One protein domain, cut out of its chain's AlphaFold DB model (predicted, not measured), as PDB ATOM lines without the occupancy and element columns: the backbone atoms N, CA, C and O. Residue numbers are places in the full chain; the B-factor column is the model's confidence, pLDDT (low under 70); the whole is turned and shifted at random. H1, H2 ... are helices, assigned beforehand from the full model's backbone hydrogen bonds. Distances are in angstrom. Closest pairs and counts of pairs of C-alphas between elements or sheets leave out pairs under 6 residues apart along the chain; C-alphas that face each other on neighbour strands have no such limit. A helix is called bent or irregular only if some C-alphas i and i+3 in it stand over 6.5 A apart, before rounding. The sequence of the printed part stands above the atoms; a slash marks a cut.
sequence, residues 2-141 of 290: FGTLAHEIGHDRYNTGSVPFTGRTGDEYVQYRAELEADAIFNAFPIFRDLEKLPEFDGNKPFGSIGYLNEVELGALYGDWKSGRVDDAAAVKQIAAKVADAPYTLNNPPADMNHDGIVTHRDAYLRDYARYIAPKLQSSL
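This is residues 2 to 141 of the 290 residues of an uncharacterized protein of Lysobacter capsici AZ78 (UniProt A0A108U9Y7). Helices cross one another in an elongated body: H2 runs through the middle, H5 crosses it, and H1 and H6a cross it near opposite ends. H3 and H6b lie toward opposite ends of the length. The 140 printed residues, all helix by class, hold six named helices, H1 to H6; the whole is compact, radius of gyration of the C-alphas 16.5 A, spanning 56 by 30 by 26 A.

H6, residues 121 to 141, one helix by its hydrogen bonds, is bent: C-alphas 131 and 134 are 6.7 A apart. Its arms are H6a, 121 to 131, and H6b, 134 to 141, ending at (-36.786, -24.824, -0.375). H2, 26 to 42, is 23.8 A long; H5, 88 to 101, 20.7 A. H1, 2 to 13, begins at (-39.586, -20.700, -45.182); H3 is 44 to 51, H4 71 to 82.

H6a and H6b are near each other. H6a touches residues 26 to 33 of H2 alone; closest C-alphas Val 30 and Tyr 125, 5.5 A. H2 touches H5 at a steep 58 degrees; closest C-alphas Ala 34 and Ala 96, 4.7 A. H1 touches H2, closest C-alphas Gly 10 and Ala 40, 3.9 A, and H3, Ala 6 and Ala 44, 5.1 A. The hairpin H4 and H5 only just touches, with 3 pairs of C-alphas within 8 A. Every O i to N i+4 pair is within hydrogen-bond range except in H1, 6 of 8, and H5, 9 of 10.

The printed part has no cut. Links H1 to H2, H3 to H4 and H5 to H6 are long. Residues 58 to 69 and 139 to 141 have pLDDT under 70.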
ATOM      1  N   PHE A   2     -40.711 -19.804 -45.511       70.50
ATOM      2  CA  PHE A   2     -39.586 -20.700 -45.182       70.50
ATOM      3  C   PHE A   2     -38.818 -20.333 -43.899       70.50
ATOM      4  O   PHE A   2     -38.486 -21.233 -43.137       70.50
ATOM      5  N   GLY A   3     -38.576 -19.043 -43.626       72.19
ATOM      6  CA  GLY A   3     -37.882 -18.607 -42.402       72.19
ATOM      7  C   GLY A   3     -38.636 -18.978 -41.124       72.19
ATOM      8  O   GLY A   3     -38.058 -19.554 -40.210       72.19
ATOM      9  N   THR A   4     -39.949 -18.751 -41.108       78.12
ATOM     10  CA  THR A   4     -40.824 -19.144 -39.996       78.12
ATOM     11  C   THR A   4     -40.821 -20.656 -39.786       78.12
ATOM     12  O   THR A   4     -40.641 -21.109 -38.669       78.12
ATOM     13  N   LEU A   5     -40.930 -21.459 -40.848       80.44
ATOM     14  CA  LEU A   5     -40.888 -22.919 -40.711       80.44
ATOM     15  C   LEU A   5     -39.546 -23.417 -40.146       80.44
ATOM     16  O   LEU A   5     -39.532 -24.300 -39.294       80.44
ATOM     17  N   ALA A   6     -38.425 -22.852 -40.601       81.12
ATOM     18  CA  ALA A   6     -37.100 -23.191 -40.082       81.12
ATOM     19  C   ALA A   6     -36.953 -22.848 -38.588       81.12
ATOM     20  O   ALA A   6     -36.315 -23.601 -37.850       81.12
ATOM     21  N   HIS A   7     -37.580 -21.749 -38.159       80.88
ATOM     22  CA  HIS A   7     -37.669 -21.348 -36.759       80.88
ATOM     23  C   HIS A   7     -38.500 -22.344 -35.930       80.88
ATOM     24  O   HIS A   7     -38.013 -22.859 -34.928       80.88
ATOM     25  N   GLU A   8     -39.700 -22.709 -36.396       84.19
ATOM     26  CA  GLU A   8     -40.573 -23.669 -35.699       84.19
ATOM     27  C   GLU A   8     -39.932 -25.063 -35.561       84.19
ATOM     28  O   GLU A   8     -40.064 -25.713 -34.528       84.19
ATOM     29  N   ILE A   9     -39.180 -25.520 -36.572       84.38
ATOM     30  CA  ILE A   9     -38.397 -26.768 -36.483       84.38
ATOM     31  C   ILE A   9     -37.325 -26.661 -35.387       84.38
ATOM     32  O   ILE A   9     -37.041 -27.639 -34.698       84.38
ATOM     33  N   GLY A  10     -36.743 -25.475 -35.203       83.12
ATOM     34  CA  GLY A  10     -35.808 -25.203 -34.116       83.12
ATOM     35  C   GLY A  10     -36.437 -25.442 -32.741       83.12
ATOM     36  O   GLY A  10     -35.818 -26.088 -31.897       83.12
ATOM     37  N   HIS A  11     -37.689 -25.023 -32.535       85.94
ATOM     38  CA  HIS A  11     -38.403 -25.232 -31.272       85.94
ATOM     39  C   HIS A  11     -38.653 -26.703 -30.920       85.94
ATOM     40  O   HIS A  11     -38.709 -27.027 -29.736       85.94
ATOM     41  N   ASP A  12     -38.753 -27.616 -31.889       85.12
ATOM     42  CA  ASP A  12     -38.863 -29.057 -31.591       85.12
ATOM     43  C   ASP A  12     -37.627 -29.567 -30.824       85.12
ATOM     44  O   ASP A  12     -37.725 -30.315 -29.848       85.12
ATOM     45  N   ARG A  13     -36.446 -29.065 -31.200       83.00
ATOM     46  CA  ARG A  13     -35.171 -29.421 -30.572       83.00
ATOM     47  C   ARG A  13     -34.851 -28.576 -29.338       83.00
ATOM     48  O   ARG A  13     -34.341 -29.112 -28.353       83.00
ATOM     49  N   TYR A  14     -35.143 -27.280 -29.389       86.38
ATOM     50  CA  TYR A  14     -34.771 -26.293 -28.376       86.38
ATOM     51  C   TYR A  14     -36.025 -25.728 -27.708       86.38
ATOM     52  O   TYR A  14     -36.568 -24.692 -28.087       86.38
ATOM     53  N   ASN A  15     -36.500 -26.446 -26.693       85.12
ATOM     54  CA  ASN A  15     -37.636 -26.048 -25.871       85.12
ATOM     55  C   ASN A  15     -37.429 -26.451 -24.411       85.12
ATOM     56  O   ASN A  15     -36.498 -27.179 -24.059       85.12
ATOM     57  N   THR A  16     -38.349 -26.012 -23.556       80.94
ATOM     58  CA  THR A  16     -38.277 -26.238 -22.110       80.94
ATOM     59  C   THR A  16     -38.447 -27.699 -21.681       80.94
ATOM     60  O   THR A  16     -38.166 -28.026 -20.532       80.94
ATOM     61  N   GLY A  17     -38.945 -28.569 -22.565       82.00
ATOM     62  CA  GLY A  17     -39.030 -30.014 -22.343       82.00
ATOM     63  C   GLY A  17     -37.726 -30.742 -22.674       82.00
ATOM     64  O   GLY A  17     -37.345 -31.659 -21.951       82.00
ATOM     65  N   SER A  18     -37.028 -30.311 -23.727       85.12
ATOM     66  CA  SER A  18     -35.767 -30.911 -24.187       85.12
ATOM     67  C   SER A  18     -34.538 -30.371 -23.448       85.12
ATOM     68  O   SER A  18     -33.573 -31.102 -23.237       85.12
ATOM     69  N   VAL A  19     -34.567 -29.102 -23.029       87.81
ATOM     70  CA  VAL A  19     -33.472 -28.441 -22.308       87.81
ATOM     71  C   VAL A  19     -34.024 -27.897 -20.990       87.81
ATOM     72  O   VAL A  19     -34.688 -26.864 -21.003       87.81
ATOM     73  N   PRO A  20     -33.812 -28.565 -19.843       88.62
ATOM     74  CA  PRO A  20     -34.406 -28.145 -18.577       88.62
ATOM     75  C   PRO A  20     -33.716 -26.906 -17.989       88.62
ATOM     76  O   PRO A  20     -32.495 -26.767 -18.043       88.62
ATOM     77  N   PHE A  21     -34.500 -26.031 -17.357       91.12
ATOM     78  CA  PHE A  21     -33.984 -24.898 -16.586       91.12
ATOM     79  C   PHE A  21     -33.325 -25.365 -15.280       91.12
ATOM     80  O   PHE A  21     -33.927 -26.119 -14.516       91.12
ATOM     81  N   THR A  22     -32.115 -24.878 -14.997       89.44
ATOM     82  CA  THR A  22     -31.336 -25.220 -13.790       89.44
ATOM     83  C   THR A  22     -31.046 -24.023 -12.876       89.44
ATOM     84  O   THR A  22     -30.458 -24.197 -11.807       89.44
ATOM     85  N   GLY A  23     -31.455 -22.815 -13.280       88.19
ATOM     86  CA  GLY A  23     -31.264 -21.587 -12.510       88.19
ATOM     87  C   GLY A  23     -32.248 -21.437 -11.346       88.19
ATOM     88  O   GLY A  23     -33.119 -22.277 -11.107       88.19
ATOM     89  N   ARG A  24     -32.100 -20.343 -10.596       90.38
ATOM     90  CA  ARG A  24     -32.888 -20.033  -9.390       90.38
ATOM     91  C   ARG A  24     -33.444 -18.615  -9.348       90.38
ATOM     92  O   ARG A  24     -34.092 -18.262  -8.368       90.38
ATOM     93  N   THR A  25     -33.158 -17.798 -10.353       91.69
ATOM     94  CA  THR A  25     -33.557 -16.388 -10.403       91.69
ATOM     95  C   THR A  25     -34.329 -16.070 -11.680       91.69
ATOM     96  O   THR A  25     -34.255 -16.800 -12.671       91.69
ATOM     97  N   GLY A  26     -35.071 -14.959 -11.654       91.31
ATOM     98  CA  GLY A  26     -35.780 -14.461 -12.833       91.31
ATOM     99  C   GLY A  26     -34.828 -14.113 -13.977       91.31
ATOM    100  O   GLY A  26     -35.101 -14.482 -15.113       91.31
ATOM    101  N   ASP A  27     -33.682 -13.498 -13.681       93.12
ATOM    102  CA  ASP A  27     -32.691 -13.125 -14.698       93.12
ATOM    103  C   ASP A  27     -32.049 -14.345 -15.366       93.12
ATOM    104  O   ASP A  27     -31.917 -14.385 -16.588       93.12
ATOM    105  N   GLU A  28     -31.715 -15.380 -14.590       94.00
ATOM    106  CA  GLU A  28     -31.239 -16.649 -15.151       94.00
ATOM    107  C   GLU A  28     -32.311 -17.305 -16.028       94.00
ATOM    108  O   GLU A  28     -31.986 -17.900 -17.053       94.00
ATOM    109  N   TYR A  29     -33.591 -17.192 -15.655       95.19
ATOM    110  CA  TYR A  29     -34.692 -17.718 -16.463       95.19
ATOM    111  C   TYR A  29     -34.898 -16.926 -17.759       95.19
ATOM    112  O   TYR A  29     -35.154 -17.528 -18.801       95.19
ATOM    113  N   VAL A  30     -34.745 -15.599 -17.719       95.31
ATOM    114  CA  VAL A  30     -34.750 -14.742 -18.913       95.31
ATOM    115  C   VAL A  30     -33.628 -15.157 -19.859       95.31
ATOM    116  O   VAL A  30     -33.900 -15.380 -21.035       95.31
ATOM    117  N   GLN A  31     -32.401 -15.312 -19.351       94.38
ATOM    118  CA  GLN A  31     -31.257 -15.741 -20.158       94.38
ATOM    119  C   GLN A  31     -31.519 -17.108 -20.794       94.38
ATOM    120  O   GLN A  31     -31.394 -17.261 -22.004       94.38
ATOM    121  N   TYR A  32     -31.970 -18.072 -19.992       95.06
ATOM    122  CA  TYR A  32     -32.317 -19.414 -20.450       95.06
ATOM    123  C   TYR A  32     -33.391 -19.411 -21.553       95.06
ATOM    124  O   TYR A  32     -33.239 -20.087 -22.567       95.06
ATOM    125  N   ARG A  33     -34.477 -18.640 -21.398       95.00
ATOM    126  CA  ARG A  33     -35.536 -18.554 -22.421       95.00
ATOM    127  C   ARG A  33     -35.058 -17.845 -23.684       95.00
ATOM    128  O   ARG A  33     -35.412 -18.275 -24.777       95.00
ATOM    129  N   ALA A  34     -34.259 -16.792 -23.535       94.25
ATOM    130  CA  ALA A  34     -33.689 -16.064 -24.658       94.25
ATOM    131  C   ALA A  34     -32.691 -16.918 -25.458       94.25
ATOM    132  O   ALA A  34     -32.667 -16.820 -26.679       94.25
ATOM    133  N   GLU A  35     -31.915 -17.779 -24.794       93.81
ATOM    134  CA  GLU A  35     -31.013 -18.736 -25.446       93.81
ATOM    135  C   GLU A  35     -31.774 -19.805 -26.236       93.81
ATOM    136  O   GLU A  35     -31.427 -20.051 -27.385       93.81
ATOM    137  N   LEU A  36     -32.856 -20.376 -25.690       92.56
ATOM    138  CA  LEU A  36     -33.672 -21.353 -26.426       92.56
ATOM    139  C   LEU A  36     -34.308 -20.764 -27.688       92.56
ATOM    140  O   LEU A  36     -34.298 -21.395 -28.744       92.56
ATOM    141  N   GLU A  37     -34.846 -19.551 -27.581       91.94
ATOM    142  CA  GLU A  37     -35.362 -18.815 -28.736       91.94
ATOM    143  C   GLU A  37     -34.238 -18.517 -29.738       91.94
ATOM    144  O   GLU A  37     -34.411 -18.660 -30.946       91.94
ATOM    145  N   ALA A  38     -33.056 -18.140 -29.246       93.00
ATOM    146  CA  ALA A  38     -31.912 -17.846 -30.092       93.00
ATOM    147  C   ALA A  38     -31.393 -19.073 -30.842       93.00
ATOM    148  O   ALA A  38     -31.078 -18.956 -32.024       93.00
ATOM    149  N   ASP A  39     -31.346 -20.237 -30.196       92.31
ATOM    150  CA  ASP A  39     -31.016 -21.511 -30.832       92.31
ATOM    151  C   ASP A  39     -32.049 -21.876 -31.908       92.31
ATOM    152  O   ASP A  39     -31.687 -22.308 -33.007       92.31
ATOM    153  N   ALA A  40     -33.338 -21.650 -31.634       89.75
ATOM    154  CA  ALA A  40     -34.401 -21.891 -32.603       89.75
ATOM    155  C   ALA A  40     -34.297 -20.951 -33.821       89.75
ATOM    156  O   ALA A  40     -34.432 -21.398 -34.961       89.75
ATOM    157  N   ILE A  41     -33.996 -19.668 -33.608       89.31
ATOM    158  CA  ILE A  41     -33.725 -18.691 -34.675       89.31
ATOM    159  C   ILE A  41     -32.466 -19.085 -35.459       89.31
ATOM    160  O   ILE A  41     -32.470 -19.101 -36.695       89.31
ATOM    161  N   PHE A  42     -31.386 -19.429 -34.754       92.38
ATOM    162  CA  PHE A  42     -30.103 -19.801 -35.344       92.38
ATOM    163  C   PHE A  42     -30.199 -21.079 -36.184       92.38
ATOM    164  O   PHE A  42     -29.497 -21.201 -37.186       92.38
ATOM    165  N   ASN A  43     -31.125 -21.992 -35.870       90.25
ATOM    166  CA  ASN A  43     -31.403 -23.177 -36.688       90.25
ATOM    167  C   ASN A  43     -31.679 -22.839 -38.171       90.25
ATOM    168  O   ASN A  43     -31.379 -23.640 -39.058       90.25
ATOM    169  N   ALA A  44     -32.182 -21.636 -38.473       87.12
ATOM    170  CA  ALA A  44     -32.393 -21.185 -39.846       87.12
ATOM    171  C   ALA A  44     -31.089 -20.848 -40.605       87.12
ATOM    172  O   ALA A  44     -31.073 -20.906 -41.836       87.12
ATOM    173  N   PHE A  45     -29.987 -20.527 -39.916       90.81
ATOM    174  CA  PHE A  45     -28.742 -20.060 -40.543       90.81
ATOM    175  C   PHE A  45     -28.087 -21.137 -41.427       90.81
ATOM    176  O   PHE A  45     -27.854 -20.867 -42.611       90.81
ATOM    177  N   PRO A  46     -27.827 -22.372 -40.944       90.31
ATOM    178  CA  PRO A  46     -27.306 -23.436 -41.801       90.31
ATOM    179  C   PRO A  46     -28.225 -23.770 -42.976       90.31
ATOM    180  O   PRO A  46     -27.736 -23.969 -44.087       90.31
ATOM    181  N   ILE A  47     -29.544 -23.762 -42.753       87.12
ATOM    182  CA  ILE A  47     -30.548 -24.036 -43.790       87.12
ATOM    183  C   ILE A  47     -30.441 -22.997 -44.907       87.12
ATOM    184  O   ILE A  47     -30.386 -23.349 -46.082       87.12
ATOM    185  N   PHE A  48     -30.350 -21.715 -44.558       85.75
ATOM    186  CA  PHE A  48     -30.228 -20.641 -45.541       85.75
ATOM    187  C   PHE A  48     -28.929 -20.718 -46.332       85.75
ATOM    188  O   PHE A  48     -28.950 -20.553 -47.550       85.75
ATOM    189  N   ARG A  49     -27.815 -21.047 -45.671       87.94
ATOM    190  CA  ARG A  49     -26.524 -21.261 -46.340       87.94
ATOM    191  C   ARG A  49     -26.590 -22.376 -47.381       87.94
ATOM    192  O   ARG A  49     -25.907 -22.301 -48.402       87.94
ATOM    193  N   ASP A  50     -27.379 -23.415 -47.128       87.44
ATOM    194  CA  ASP A  50     -27.576 -24.498 -48.088       87.44
ATOM    195  C   ASP A  50     -28.552 -24.120 -49.207       87.44
ATOM    196  O   ASP A  50     -28.285 -24.447 -50.364       87.44
ATOM    197  N   LEU A  51     -29.618 -23.373 -48.901       83.19
ATOM    198  CA  LEU A  51     -30.574 -22.881 -49.900       83.19
ATOM    199  C   LEU A  51     -29.951 -21.895 -50.893       83.19
ATOM    200  O   LEU A  51     -30.310 -21.930 -52.059       83.19
ATOM    201  N   GLU A  52     -28.976 -21.077 -50.487       81.62
ATOM    202  CA  GLU A  52     -28.247 -20.164 -51.390       81.62
ATOM    203  C   GLU A  52     -27.553 -20.869 -52.568       81.62
ATOM    204  O   GLU A  52     -27.184 -20.225 -53.546       81.62
ATOM    205  N   LYS A  53     -27.342 -22.188 -52.487       83.44
ATOM    206  CA  LYS A  53     -26.774 -22.980 -53.589       83.44
ATOM    207  C   LYS A  53     -27.793 -23.232 -54.706       83.44
ATOM    208  O   LYS A  53     -27.408 -23.697 -55.777       83.44
ATOM    209  N   LEU A  54     -29.075 -22.983 -54.444       83.56
ATOM    210  CA  LEU A  54     -30.177 -23.173 -55.376       83.56
ATOM    211  C   LEU A  54     -30.481 -21.844 -56.092       83.56
ATOM    212  O   LEU A  54     -30.738 -20.846 -55.414       83.56
ATOM    213  N   PRO A  55     -30.486 -21.805 -57.439       79.88
ATOM    214  CA  PRO A  55     -30.731 -20.580 -58.208       79.88
ATOM    215  C   PRO A  55     -32.054 -19.878 -57.871       79.88
ATOM    216  O   PRO A  55     -32.155 -18.662 -57.992       79.88
ATOM    217  N   GLU A  56     -33.067 -20.625 -57.428       79.44
ATOM    218  CA  GLU A  56     -34.384 -20.104 -57.046       79.44
ATOM    219  C   GLU A  56     -34.359 -19.263 -55.759       79.44
ATOM    220  O   GLU A  56     -35.288 -18.494 -55.504       79.44
ATOM    221  N   PHE A  57     -33.308 -19.409 -54.950       73.38
ATOM    222  CA  PHE A  57     -33.112 -18.711 -53.677       73.38
ATOM    223  C   PHE A  57     -31.928 -17.735 -53.722       73.38
ATOM    224  O   PHE A  57     -31.590 -17.119 -52.706       73.38
ATOM    225  N   ASP A  58     -31.316 -17.552 -54.896       66.25
ATOM    226  CA  ASP A  58     -30.239 -16.591 -55.090       66.25
ATOM    227  C   ASP A  58     -30.778 -15.155 -54.929       66.25
ATOM    228  O   ASP A  58     -31.739 -14.736 -55.578       66.25
ATOM    229  N   GLY A  59     -30.200 -14.403 -53.992       64.44
ATOM    230  CA  GLY A  59     -30.549 -13.004 -53.713       64.44
ATOM    231  C   GLY A  59     -31.745 -12.739 -52.782       64.44
ATOM    232  O   GLY A  59     -31.838 -11.625 -52.268       64.44
ATOM    233  N   ASN A  60     -32.610 -13.718 -52.486       63.72
ATOM    234  CA  ASN A  60     -33.792 -13.529 -51.626       63.72
ATOM    235  C   ASN A  60     -33.631 -14.240 -50.272       63.72
ATOM    236  O   ASN A  60     -33.879 -15.439 -50.148       63.72
ATOM    237  N   LYS A  61     -33.244 -13.494 -49.229       66.56
ATOM    238  CA  LYS A  61     -33.095 -14.031 -47.867       66.56
ATOM    239  C   LYS A  61     -34.256 -13.550 -46.999       66.56
ATOM    240  O   LYS A  61     -34.312 -12.361 -46.707       66.56
ATOM    241  N   PRO A  62     -35.181 -14.422 -46.571       67.62
ATOM    242  CA  PRO A  62     -36.390 -14.005 -45.867       67.62
ATOM    243  C   PRO A  62     -36.129 -13.807 -44.362       67.62
ATOM    244  O   PRO A  62     -36.854 -14.361 -43.530       67.62
ATOM    245  N   PHE A  63     -35.081 -13.053 -44.003       68.81
ATOM    246  CA  PHE A  63     -34.693 -12.812 -42.607       68.81
ATOM    247  C   PHE A  63     -35.772 -12.060 -41.833       68.81
ATOM    248  O   PHE A  63     -35.985 -12.372 -40.666       68.81
ATOM    249  N   GLY A  64     -36.537 -11.185 -42.493       62.56
ATOM    250  CA  GLY A  64     -37.708 -10.534 -41.897       62.56
ATOM    251  C   GLY A  64     -38.842 -11.484 -41.491       62.56
ATOM    252  O   GLY A  64     -39.845 -11.033 -40.950       62.56
ATOM    253  N   SER A  65     -38.716 -12.794 -41.751       65.19
ATOM    254  CA  SER A  65     -39.683 -13.818 -41.333       65.19
ATOM    255  C   SER A  65     -39.164 -14.798 -40.272       65.19
ATOM    256  O   SER A  65     -39.863 -15.772 -39.977       65.19
ATOM    257  N   ILE A  66     -37.961 -14.576 -39.721       65.50
ATOM    258  CA  ILE A  66     -37.372 -15.417 -38.667       65.50
ATOM    259  C   ILE A  66     -37.502 -14.713 -37.315       65.50
ATOM    260  O   ILE A  66     -36.740 -13.800 -36.999       65.50
ATOM    261  N   GLY A  67     -38.447 -15.182 -36.503       63.94
ATOM    262  CA  GLY A  67     -38.635 -14.686 -35.142       63.94
ATOM    263  C   GLY A  67     -38.954 -13.188 -35.085       63.94
ATOM    264  O   GLY A  67     -39.594 -12.632 -35.978       63.94
ATOM    265  N   TYR A  68     -38.518 -12.548 -34.002       65.50
ATOM    266  CA  TYR A  68     -38.896 -11.174 -33.643       65.50
ATOM    267  C   TYR A  68     -37.801 -10.132 -33.914       65.50
ATOM    268  O   TYR A  68     -37.929  -8.977 -33.510       65.50
ATOM    269  N   LEU A  69     -36.697 -10.536 -34.547       69.81
ATOM    270  CA  LEU A  69     -35.506  -9.700 -34.689       69.81
ATOM    271  C   LEU A  69     -35.486  -8.912 -36.000       69.81
ATOM    272  O   LEU A  69     -36.130  -9.257 -36.988       69.81
ATOM    273  N   ASN A  70     -34.711  -7.827 -35.998       78.19
ATOM    274  CA  ASN A  70     -34.559  -6.949 -37.150       78.19
ATOM    275  C   ASN A  70     -33.850  -7.670 -38.316       78.19
ATOM    276  O   ASN A  70     -32.761  -8.219 -38.154       78.19
ATOM    277  N   GLU A  71     -34.447  -7.605 -39.509       76.69
ATOM    278  CA  GLU A  71     -33.948  -8.239 -40.739       76.69
ATOM    279  C   GLU A  71     -32.522  -7.815 -41.126       76.69
ATOM    280  O   GLU A  71     -31.717  -8.650 -41.541       76.69
ATOM    281  N   VAL A  72     -32.190  -6.532 -40.971       77.75
ATOM    282  CA  VAL A  72     -30.873  -5.990 -41.332       77.75
ATOM    283  C   VAL A  72     -29.802  -6.500 -40.370       77.75
ATOM    284  O   VAL A  72     -28.727  -6.912 -40.807       77.75
ATOM    285  N   GLU A  73     -30.101  -6.515 -39.069       82.19
ATOM    286  CA  GLU A  73     -29.176  -7.002 -38.040       82.19
ATOM    287  C   GLU A  73     -28.934  -8.511 -38.174       82.19
ATOM    288  O   GLU A  73     -27.784  -8.954 -38.174       82.19
ATOM    289  N   LEU A  74     -29.998  -9.299 -38.371       84.56
ATOM    290  CA  LEU A  74     -29.882 -10.739 -38.613       84.56
ATOM    291  C   LEU A  74     -29.107 -11.047 -39.897       84.56
ATOM    292  O   LEU A  74     -28.275 -11.953 -39.907       84.56
ATOM    293  N   GLY A  75     -29.336 -10.281 -40.967       86.31
ATOM    294  CA  GLY A  75     -28.608 -10.434 -42.223       86.31
ATOM    295  C   GLY A  75     -27.108 -10.153 -42.085       86.31
ATOM    296  O   GLY A  75     -26.294 -10.882 -42.660       86.31
ATOM    297  N   ALA A  76     -26.735  -9.137 -41.301       88.00
ATOM    298  CA  ALA A  76     -25.338  -8.829 -40.995       88.00
ATOM    299  C   ALA A  76     -24.680  -9.947 -40.171       88.00
ATOM    300  O   ALA A  76     -23.631 -10.459 -40.568       88.00
ATOM    301  N   LEU A  77     -25.341 -10.393 -39.095       90.88
ATOM    302  CA  LEU A  77     -24.853 -11.484 -38.248       90.88
ATOM    303  C   LEU A  77     -24.691 -12.789 -39.037       90.88
ATOM    304  O   LEU A  77     -23.682 -13.476 -38.897       90.88
ATOM    305  N   TYR A  78     -25.646 -13.111 -39.909       90.81
ATOM    306  CA  TYR A  78     -25.545 -14.254 -40.811       90.81
ATOM    307  C   TYR A  78     -24.326 -14.148 -41.735       90.81
ATOM    308  O   TYR A  78     -23.624 -15.136 -41.942       90.81
ATOM    309  N   GLY A  79     -24.041 -12.959 -42.275       90.62
ATOM    310  CA  GLY A  79     -22.847 -12.723 -43.087       90.62
ATOM    311  C   GLY A  79     -21.545 -12.944 -42.310       90.62
ATOM    312  O   GLY A  79     -20.633 -13.603 -42.816       90.62
ATOM    313  N   ASP A  80     -21.472 -12.438 -41.078       93.88
ATOM    314  CA  ASP A  80     -20.329 -12.633 -40.181       93.88
ATOM    315  C   ASP A  80     -20.131 -14.112 -39.839       93.88
ATOM    316  O   ASP A  80     -19.034 -14.642 -40.043       93.88
ATOM    317  N   TRP A  81     -21.198 -14.795 -39.428       95.50
ATOM    318  CA  TRP A  81     -21.195 -16.225 -39.132       95.50
ATOM    319  C   TRP A  81     -20.776 -17.066 -40.343       95.50
ATOM    320  O   TRP A  81     -19.840 -17.862 -40.272       95.50
ATOM    321  N   LYS A  82     -21.390 -16.824 -41.509       92.81
ATOM    322  CA  LYS A  82     -21.082 -17.541 -42.755       92.81
ATOM    323  C   LYS A  82     -19.618 -17.372 -43.169       92.81
ATOM    324  O   LYS A  82     -19.032 -18.290 -43.740       92.81
ATOM    325  N   SER A  83     -19.033 -16.205 -42.906       94.06
ATOM    326  CA  SER A  83     -17.625 -15.924 -43.197       94.06
ATOM    327  C   SER A  83     -16.641 -16.486 -42.162       94.06
ATOM    328  O   SER A  83     -15.433 -16.373 -42.361       94.06
ATOM    329  N   GLY A  84     -17.136 -17.065 -41.063       94.38
ATOM    330  CA  GLY A  84     -16.326 -17.572 -39.956       94.38
ATOM    331  C   GLY A  84     -15.796 -16.494 -39.005       94.38
ATOM    332  O   GLY A  84     -14.934 -16.792 -38.185       94.38
ATOM    333  N   ARG A  85     -16.280 -15.244 -39.093       95.62
ATOM    334  CA  ARG A  85     -15.928 -14.174 -38.134       95.62
ATOM    335  C   ARG A  85     -16.568 -14.381 -36.764       95.62
ATOM    336  O   ARG A  85     -16.046 -13.896 -35.766       95.62
ATOM    337  N   VAL A  86     -17.704 -15.066 -36.743       95.69
ATOM    338  CA  VAL A  86     -18.490 -15.388 -35.553       95.69
ATOM    339  C   VAL A  86     -18.768 -16.886 -35.604       95.69
ATOM    340  O   VAL A  86     -19.207 -17.389 -36.636       95.69
ATOM    341  N   ASP A  87     -18.476 -17.602 -34.524       95.94
ATOM    342  CA  ASP A  87     -18.832 -19.017 -34.407       95.94
ATOM    343  C   ASP A  87     -20.293 -19.194 -33.957       95.94
ATOM    344  O   ASP A  87     -20.992 -18.227 -33.647       95.94
ATOM    345  N   ASP A  88     -20.773 -20.438 -33.943       94.06
ATOM    346  CA  ASP A  88     -22.163 -20.763 -33.602       94.06
ATOM    347  C   ASP A  88     -22.551 -20.228 -32.211       94.06
ATOM    348  O   ASP A  88     -23.582 -19.573 -32.054       94.06
ATOM    349  N   ALA A  89     -21.696 -20.432 -31.203       93.31
ATOM    350  CA  ALA A  89     -21.966 -20.014 -29.828       93.31
ATOM    351  C   ALA A  89     -22.032 -18.485 -29.693       93.31
ATOM    352  O   ALA A  89     -22.906 -17.943 -29.011       93.31
ATOM    353  N   ALA A  90     -21.126 -17.768 -30.358       94.25
ATOM    354  CA  ALA A  90     -21.124 -16.315 -30.377       94.25
ATOM    355  C   ALA A  90     -22.315 -15.744 -31.163       94.25
ATOM    356  O   ALA A  90     -22.822 -14.685 -30.784       94.25
ATOM    357  N   ALA A  91     -22.786 -16.427 -32.213       93.25
ATOM    358  CA  ALA A  91     -23.989 -16.036 -32.945       93.25
ATOM    359  C   ALA A  91     -25.243 -16.186 -32.071       93.25
ATOM    360  O   ALA A  91     -25.977 -15.213 -31.896       93.25
ATOM    361  N   VAL A  92     -25.437 -17.353 -31.447       93.00
ATOM    362  CA  VAL A  92     -26.562 -17.614 -30.530       93.00
ATOM    363  C   VAL A  92     -26.574 -16.612 -29.380       93.00
ATOM    364  O   VAL A  92     -27.604 -16.003 -29.105       93.00
ATOM    365  N   LYS A  93     -25.422 -16.345 -28.755       91.81
ATOM    366  CA  LYS A  93     -25.325 -15.362 -27.666       91.81
ATOM    367  C   LYS A  93     -25.759 -13.956 -28.095       91.81
ATOM    368  O   LYS A  93     -26.430 -13.262 -27.333       91.81
ATOM    369  N   GLN A  94     -25.367 -13.522 -29.293       91.81
ATOM    370  CA  GLN A  94     -25.764 -12.215 -29.823       91.81
ATOM    371  C   GLN A  94     -27.264 -12.150 -30.125       91.81
ATOM    372  O   GLN A  94     -27.898 -11.144 -29.813       91.81
ATOM    373  N   ILE A  95     -27.837 -13.226 -30.671       92.19
ATOM    374  CA  ILE A  95     -29.279 -13.349 -30.908       92.19
ATOM    375  C   ILE A  95     -30.034 -13.308 -29.571       92.19
ATOM    376  O   ILE A  95     -30.949 -12.502 -29.417       92.19
ATOM    377  N   ALA A  96     -29.611 -14.090 -28.574       91.50
ATOM    378  CA  ALA A  96     -30.250 -14.168 -27.257       91.50
ATOM    379  C   ALA A  96     -30.299 -12.805 -26.552       91.50
ATOM    380  O   ALA A  96     -31.343 -12.410 -26.031       91.50
ATOM    381  N   ALA A  97     -29.199 -12.045 -26.602       87.81
ATOM    382  CA  ALA A  97     -29.147 -10.699 -26.036       87.81
ATOM    383  C   ALA A  97     -30.212  -9.768 -26.641       87.81
ATOM    384  O   ALA A  97     -30.749  -8.914 -25.947       87.81
ATOM    385  N   LYS A  98     -30.543  -9.944 -27.925       90.00
ATOM    386  CA  LYS A  98     -31.569  -9.146 -28.606       90.00
ATOM    387  C   LYS A  98     -32.980  -9.662 -28.369       90.00
ATOM    388  O   LYS A  98     -33.895  -8.853 -28.267       90.00
ATOM    389  N   VAL A  99     -33.161 -10.980 -28.277       91.31
ATOM    390  CA  VAL A  99     -34.474 -11.599 -28.049       91.31
ATOM    391  C   VAL A  99     -35.112 -11.058 -26.776       91.31
ATOM    392  O   VAL A  99     -36.272 -10.659 -26.810       91.31
ATOM    393  N   ALA A 100     -34.369 -11.026 -25.665       89.81
ATOM    394  CA  ALA A 100     -34.915 -10.583 -24.384       89.81
ATOM    395  C   ALA A 100     -35.429  -9.135 -24.442       89.81
ATOM    396  O   ALA A 100     -36.494  -8.842 -23.902       89.81
ATOM    397  N   ASP A 101     -34.714  -8.260 -25.148       89.88
ATOM    398  CA  ASP A 101     -35.005  -6.826 -25.204       89.88
ATOM    399  C   ASP A 101     -35.930  -6.451 -26.384       89.88
ATOM    400  O   ASP A 101     -36.277  -5.284 -26.574       89.88
ATOM    401  N   ALA A 102     -36.356  -7.427 -27.196       89.56
ATOM    402  CA  ALA A 102     -37.266  -7.194 -28.310       89.56
ATOM    403  C   ALA A 102     -38.665  -6.790 -27.795       89.56
ATOM    404  O   ALA A 102     -39.212  -7.488 -26.927       89.56
ATOM    405  N   PRO A 103     -39.288  -5.722 -28.342       89.75
ATOM    406  CA  PRO A 103     -40.624  -5.291 -27.939       89.75
ATOM    407  C   PRO A 103     -41.659  -6.414 -28.041       89.75
ATOM    408  O   PRO A 103     -41.703  -7.152 -29.029       89.75
ATOM    409  N   TYR A 104     -42.523  -6.523 -27.035       85.75
ATOM    410  CA  TYR A 104     -43.587  -7.520 -27.041       85.75
ATOM    411  C   TYR A 104     -44.790  -7.011 -27.843       85.75
ATOM    412  O   TYR A 104     -45.409  -6.011 -27.482       85.75
ATOM    413  N   THR A 105     -45.136  -7.695 -28.934       82.81
ATOM    414  CA  THR A 105     -46.171  -7.239 -29.888       82.81
ATOM    415  C   THR A 105     -47.411  -8.131 -29.943       82.81
ATOM    416  O   THR A 105     -48.369  -7.814 -30.648       82.81
ATOM    417  N   LEU A 106     -47.424  -9.241 -29.196       80.94
ATOM    418  CA  LEU A 106     -48.562 -10.157 -29.150       80.94
ATOM    419  C   LEU A 106     -49.707  -9.600 -28.293       80.94
ATOM    420  O   LEU A 106     -49.515  -8.777 -27.394       80.94
ATOM    421  N   ASN A 107     -50.919 -10.092 -28.559       81.12
ATOM    422  CA  ASN A 107     -52.116  -9.728 -27.804       81.12
ATOM    423  C   ASN A 107     -51.952 -10.055 -26.310       81.12
ATOM    424  O   ASN A 107     -51.418 -11.106 -25.960       81.12
ATOM    425  N   ASN A 108     -52.496  -9.195 -25.445       83.50
ATOM    426  CA  ASN A 108     -52.387  -9.285 -23.982       83.50
ATOM    427  C   ASN A 108     -50.927  -9.260 -23.489       83.50
ATOM    428  O   ASN A 108     -50.432 -10.266 -22.965       83.50
ATOM    429  N   PRO A 109     -50.234  -8.115 -23.640       88.81
ATOM    430  CA  PRO A 109     -48.869  -7.973 -23.155       88.81
ATOM    431  C   PRO A 109     -48.781  -8.229 -21.638       88.81
ATOM    432  O   PRO A 109     -49.751  -7.991 -20.908       88.81
ATOM    433  N   PRO A 110     -47.639  -8.738 -21.142       91.19
ATOM    434  CA  PRO A 110     -47.367  -8.773 -19.708       91.19
ATOM    435  C   PRO A 110     -47.379  -7.357 -19.108       91.19
ATOM    436  O   PRO A 110     -47.299  -6.358 -19.820       91.19
ATOM    437  N   ALA A 111     -47.465  -7.285 -17.778       93.19
ATOM    438  CA  ALA A 111     -47.087  -6.066 -17.073       93.19
ATOM    439  C   ALA A 111     -45.585  -5.805 -17.263       93.19
ATOM    440  O   ALA A 111     -44.836  -6.738 -17.534       93.19
ATOM    441  N   ASP A 112     -45.164  -4.558 -17.080       94.00
ATOM    442  CA  ASP A 112     -43.751  -4.197 -16.963       94.00
ATOM    443  C   ASP A 112     -43.192  -4.800 -15.658       94.00
ATOM    444  O   ASP A 112     -43.507  -4.337 -14.554       94.00
ATOM    445  N   MET A 113     -42.459  -5.908 -15.793       91.12
ATOM    446  CA  MET A 113     -41.987  -6.747 -14.690       91.12
ATOM    447  C   MET A 113     -40.639  -6.275 -14.147       91.12
ATOM    448  O   MET A 113     -40.328  -6.563 -12.991       91.12
ATOM    449  N   ASN A 114     -39.824  -5.607 -14.970       90.81
ATOM    450  CA  ASN A 114     -38.521  -5.068 -14.571       90.81
ATOM    451  C   ASN A 114     -38.561  -3.559 -14.253       90.81
ATOM    452  O   ASN A 114     -37.572  -3.027 -13.747       90.81
ATOM    453  N   HIS A 115     -39.704  -2.905 -14.474       92.12
ATOM    454  CA  HIS A 115     -39.976  -1.499 -14.181       92.12
ATOM    455  C   HIS A 115     -39.101  -0.517 -14.967       92.12
ATOM    456  O   HIS A 115     -38.742   0.547 -14.451       92.12
ATOM    457  N   ASP A 116     -38.749  -0.863 -16.206       91.75
ATOM    458  CA  ASP A 116     -37.965   0.005 -17.091       91.75
ATOM    459  C   ASP A 116     -38.828   0.903 -18.001       91.75
ATOM    460  O   ASP A 116     -38.306   1.792 -18.683       91.75
ATOM    461  N   GLY A 117     -40.155   0.733 -17.961       93.19
ATOM    462  CA  GLY A 117     -41.122   1.495 -18.742       93.19
ATOM    463  C   GLY A 117     -41.350   0.981 -20.167       93.19
ATOM    464  O   GLY A 117     -42.095   1.626 -20.912       93.19
ATOM    465  N   ILE A 118     -40.747  -0.145 -20.567       93.19
ATOM    466  CA  ILE A 118     -40.860  -0.730 -21.908       93.19
ATOM    467  C   ILE A 118     -41.209  -2.217 -21.805       93.19
ATOM    468  O   ILE A 118     -40.438  -3.024 -21.310       93.19
ATOM    469  N   VAL A 119     -42.345  -2.621 -22.382       93.38
ATOM    470  CA  VAL A 119     -42.746  -4.036 -22.359       93.38
ATOM    471  C   VAL A 119     -42.047  -4.836 -23.464       93.38
ATOM    472  O   VAL A 119     -42.276  -4.625 -24.662       93.38
ATOM    473  N   THR A 120     -41.234  -5.805 -23.057       94.12
ATOM    474  CA  THR A 120     -40.396  -6.653 -23.918       94.12
ATOM    475  C   THR A 120     -40.634  -8.147 -23.663       94.12
ATOM    476  O   THR A 120     -41.451  -8.552 -22.829       94.12
ATOM    477  N   HIS A 121     -39.939  -9.018 -24.398       92.25
ATOM    478  CA  HIS A 121     -39.985 -10.463 -24.144       92.25
ATOM    479  C   HIS A 121     -39.403 -10.835 -22.773       92.25
ATOM    480  O   HIS A 121     -39.861 -11.805 -22.166       92.25
ATOM    481  N   ARG A 122     -38.472 -10.037 -22.235       94.31
ATOM    482  CA  ARG A 122     -37.984 -10.155 -20.855       94.31
ATOM    483  C   ARG A 122     -39.135 -10.156 -19.857       94.31
ATOM    484  O   ARG A 122     -39.175 -11.036 -19.000       94.31
ATOM    485  N   ASP A 123     -40.102  -9.254 -19.998       95.31
ATOM    486  CA  ASP A 123     -41.263  -9.190 -19.104       95.31
ATOM    487  C   ASP A 123     -42.142 -10.433 -19.204       95.31
ATOM    488  O   ASP A 123     -42.633 -10.953 -18.198       95.31
ATOM    489  N   ALA A 124     -42.305 -10.968 -20.416       94.00
ATOM    490  CA  ALA A 124     -43.035 -12.211 -20.618       94.00
ATOM    491  C   ALA A 124     -42.335 -13.379 -19.903       94.00
ATOM    492  O   ALA A 124     -42.996 -14.155 -19.208       94.00
ATOM    493  N   TYR A 125     -41.007 -13.467 -20.007       95.19
ATOM    494  CA  TYR A 125     -40.215 -14.499 -19.335       95.19
ATOM    495  C   TYR A 125     -40.200 -14.330 -17.811       95.19
ATOM    496  O   TYR A 125     -40.354 -15.318 -17.094       95.19
ATOM    497  N   LEU A 126     -40.095 -13.102 -17.294       95.56
ATOM    498  CA  LEU A 126     -40.168 -12.820 -15.855       95.56
ATOM    499  C   LEU A 126     -41.539 -13.177 -15.272       95.56
ATOM    500  O   LEU A 126     -41.625 -13.761 -14.189       95.56
ATOM    501  N   ARG A 127     -42.623 -12.890 -15.998       95.19
ATOM    502  CA  ARG A 127     -43.978 -13.308 -15.619       95.19
ATOM    503  C   ARG A 127     -44.094 -14.831 -15.562       95.19
ATOM    504  O   ARG A 127     -44.646 -15.360 -14.596       95.19
ATOM    505  N   ASP A 128     -43.586 -15.539 -16.570       94.19
ATOM    506  CA  ASP A 128     -43.594 -17.008 -16.605       94.19
ATOM    507  C   ASP A 128     -42.788 -17.595 -15.436       94.19
ATOM    508  O   ASP A 128     -43.259 -18.513 -14.755       94.19
ATOM    509  N   TYR A 129     -41.614 -17.023 -15.149       94.19
ATOM    510  CA  TYR A 129     -40.801 -17.384 -13.994       94.19
ATOM    511  C   TYR A 129     -41.593 -17.234 -12.692       94.19
ATOM    512  O   TYR A 129     -41.741 -18.202 -11.944       94.19
ATOM    513  N   ALA A 130     -42.159 -16.048 -12.450       93.56
ATOM    514  CA  ALA A 130     -42.919 -15.750 -11.241       93.56
ATOM    515  C   ALA A 130     -44.143 -16.667 -11.079       93.56
ATOM    516  O   ALA A 130     -44.492 -17.051  -9.964       93.56
ATOM    517  N   ARG A 131     -44.788 -17.048 -12.187       93.62
ATOM    518  CA  ARG A 131     -46.018 -17.845 -12.168       93.62
ATOM    519  C   ARG A 131     -45.779 -19.346 -12.036       93.62
ATOM    520  O   ARG A 131     -46.564 -20.022 -11.375       93.62
ATOM    521  N   TYR A 132     -44.748 -19.879 -12.685       91.00
ATOM    522  CA  TYR A 132     -44.599 -21.328 -12.861       91.00
ATOM    523  C   TYR A 132     -43.328 -21.913 -12.256       91.00
ATOM    524  O   TYR A 132     -43.308 -23.110 -11.960       91.00
ATOM    525  N   ILE A 133     -42.281 -21.104 -12.086       91.31
ATOM    526  CA  ILE A 133     -40.961 -21.573 -11.655       91.31
ATOM    527  C   ILE A 133     -40.700 -21.188 -10.202       91.31
ATOM    528  O   ILE A 133     -40.429 -22.068  -9.386       91.31
ATOM    529  N   ALA A 134     -40.862 -19.910  -9.852       88.12
ATOM    530  CA  ALA A 134     -40.627 -19.407  -8.502       88.12
ATOM    531  C   ALA A 134     -41.421 -20.173  -7.423       88.12
ATOM    532  O   ALA A 134     -40.801 -20.578  -6.442       88.12
ATOM    533  N   PRO A 135     -42.722 -20.501  -7.601       87.50
ATOM    534  CA  PRO A 135     -43.460 -21.263  -6.595       87.50
ATOM    535  C   PRO A 135     -42.920 -22.684  -6.408       87.50
ATOM    536  O   PRO A 135     -42.911 -23.200  -5.296       87.50
ATOM    537  N   LYS A 136     -42.432 -23.320  -7.484       83.19
ATOM    538  CA  LYS A 136     -41.838 -24.662  -7.415       83.19
ATOM    539  C   LYS A 136     -40.496 -24.627  -6.692       83.19
ATOM    540  O   LYS A 136     -40.254 -25.459  -5.822       83.19
ATOM    541  N   LEU A 137     -39.658 -23.638  -7.005       80.81
ATOM    542  CA  LEU A 137     -38.397 -23.410  -6.300       80.81
ATOM    543  C   LEU A 137     -38.645 -23.139  -4.814       80.81
ATOM    544  O   LEU A 137     -38.014 -23.770  -3.972       80.81
ATOM    545  N   GLN A 138     -39.619 -22.290  -4.490       72.88
ATOM    546  CA  GLN A 138     -40.000 -22.004  -3.112       72.88
ATOM    547  C   GLN A 138     -40.515 -23.259  -2.398       72.88
ATOM    548  O   GLN A 138     -39.998 -23.599  -1.345       72.88
ATOM    549  N   SER A 139     -41.393 -24.048  -3.027       68.06
ATOM    550  CA  SER A 139     -41.851 -25.325  -2.457       68.06
ATOM    551  C   SER A 139     -40.721 -26.337  -2.228       68.06
ATOM    552  O   SER A 139     -40.779 -27.116  -1.286       68.06
ATOM    553  N   SER A 140     -39.672 -26.319  -3.060       64.31
ATOM    554  CA  SER A 140     -38.504 -27.187  -2.884       64.31
ATOM    555  C   SER A 140     -37.567 -26.720  -1.766       64.31
ATOM    556  O   SER A 140     -36.909 -27.550  -1.146       64.31
ATOM    557  N   LEU A 141     -37.518 -25.412  -1.500       61.12
ATOM    558  CA  LEU A 141     -36.786 -24.824  -0.375       61.12
ATOM    559  C   LEU A 141     -37.556 -24.975   0.942       61.12
ATOM    560  O   LEU A 141     -36.938 -25.138   1.989       61.12
TER     561      LEU A 141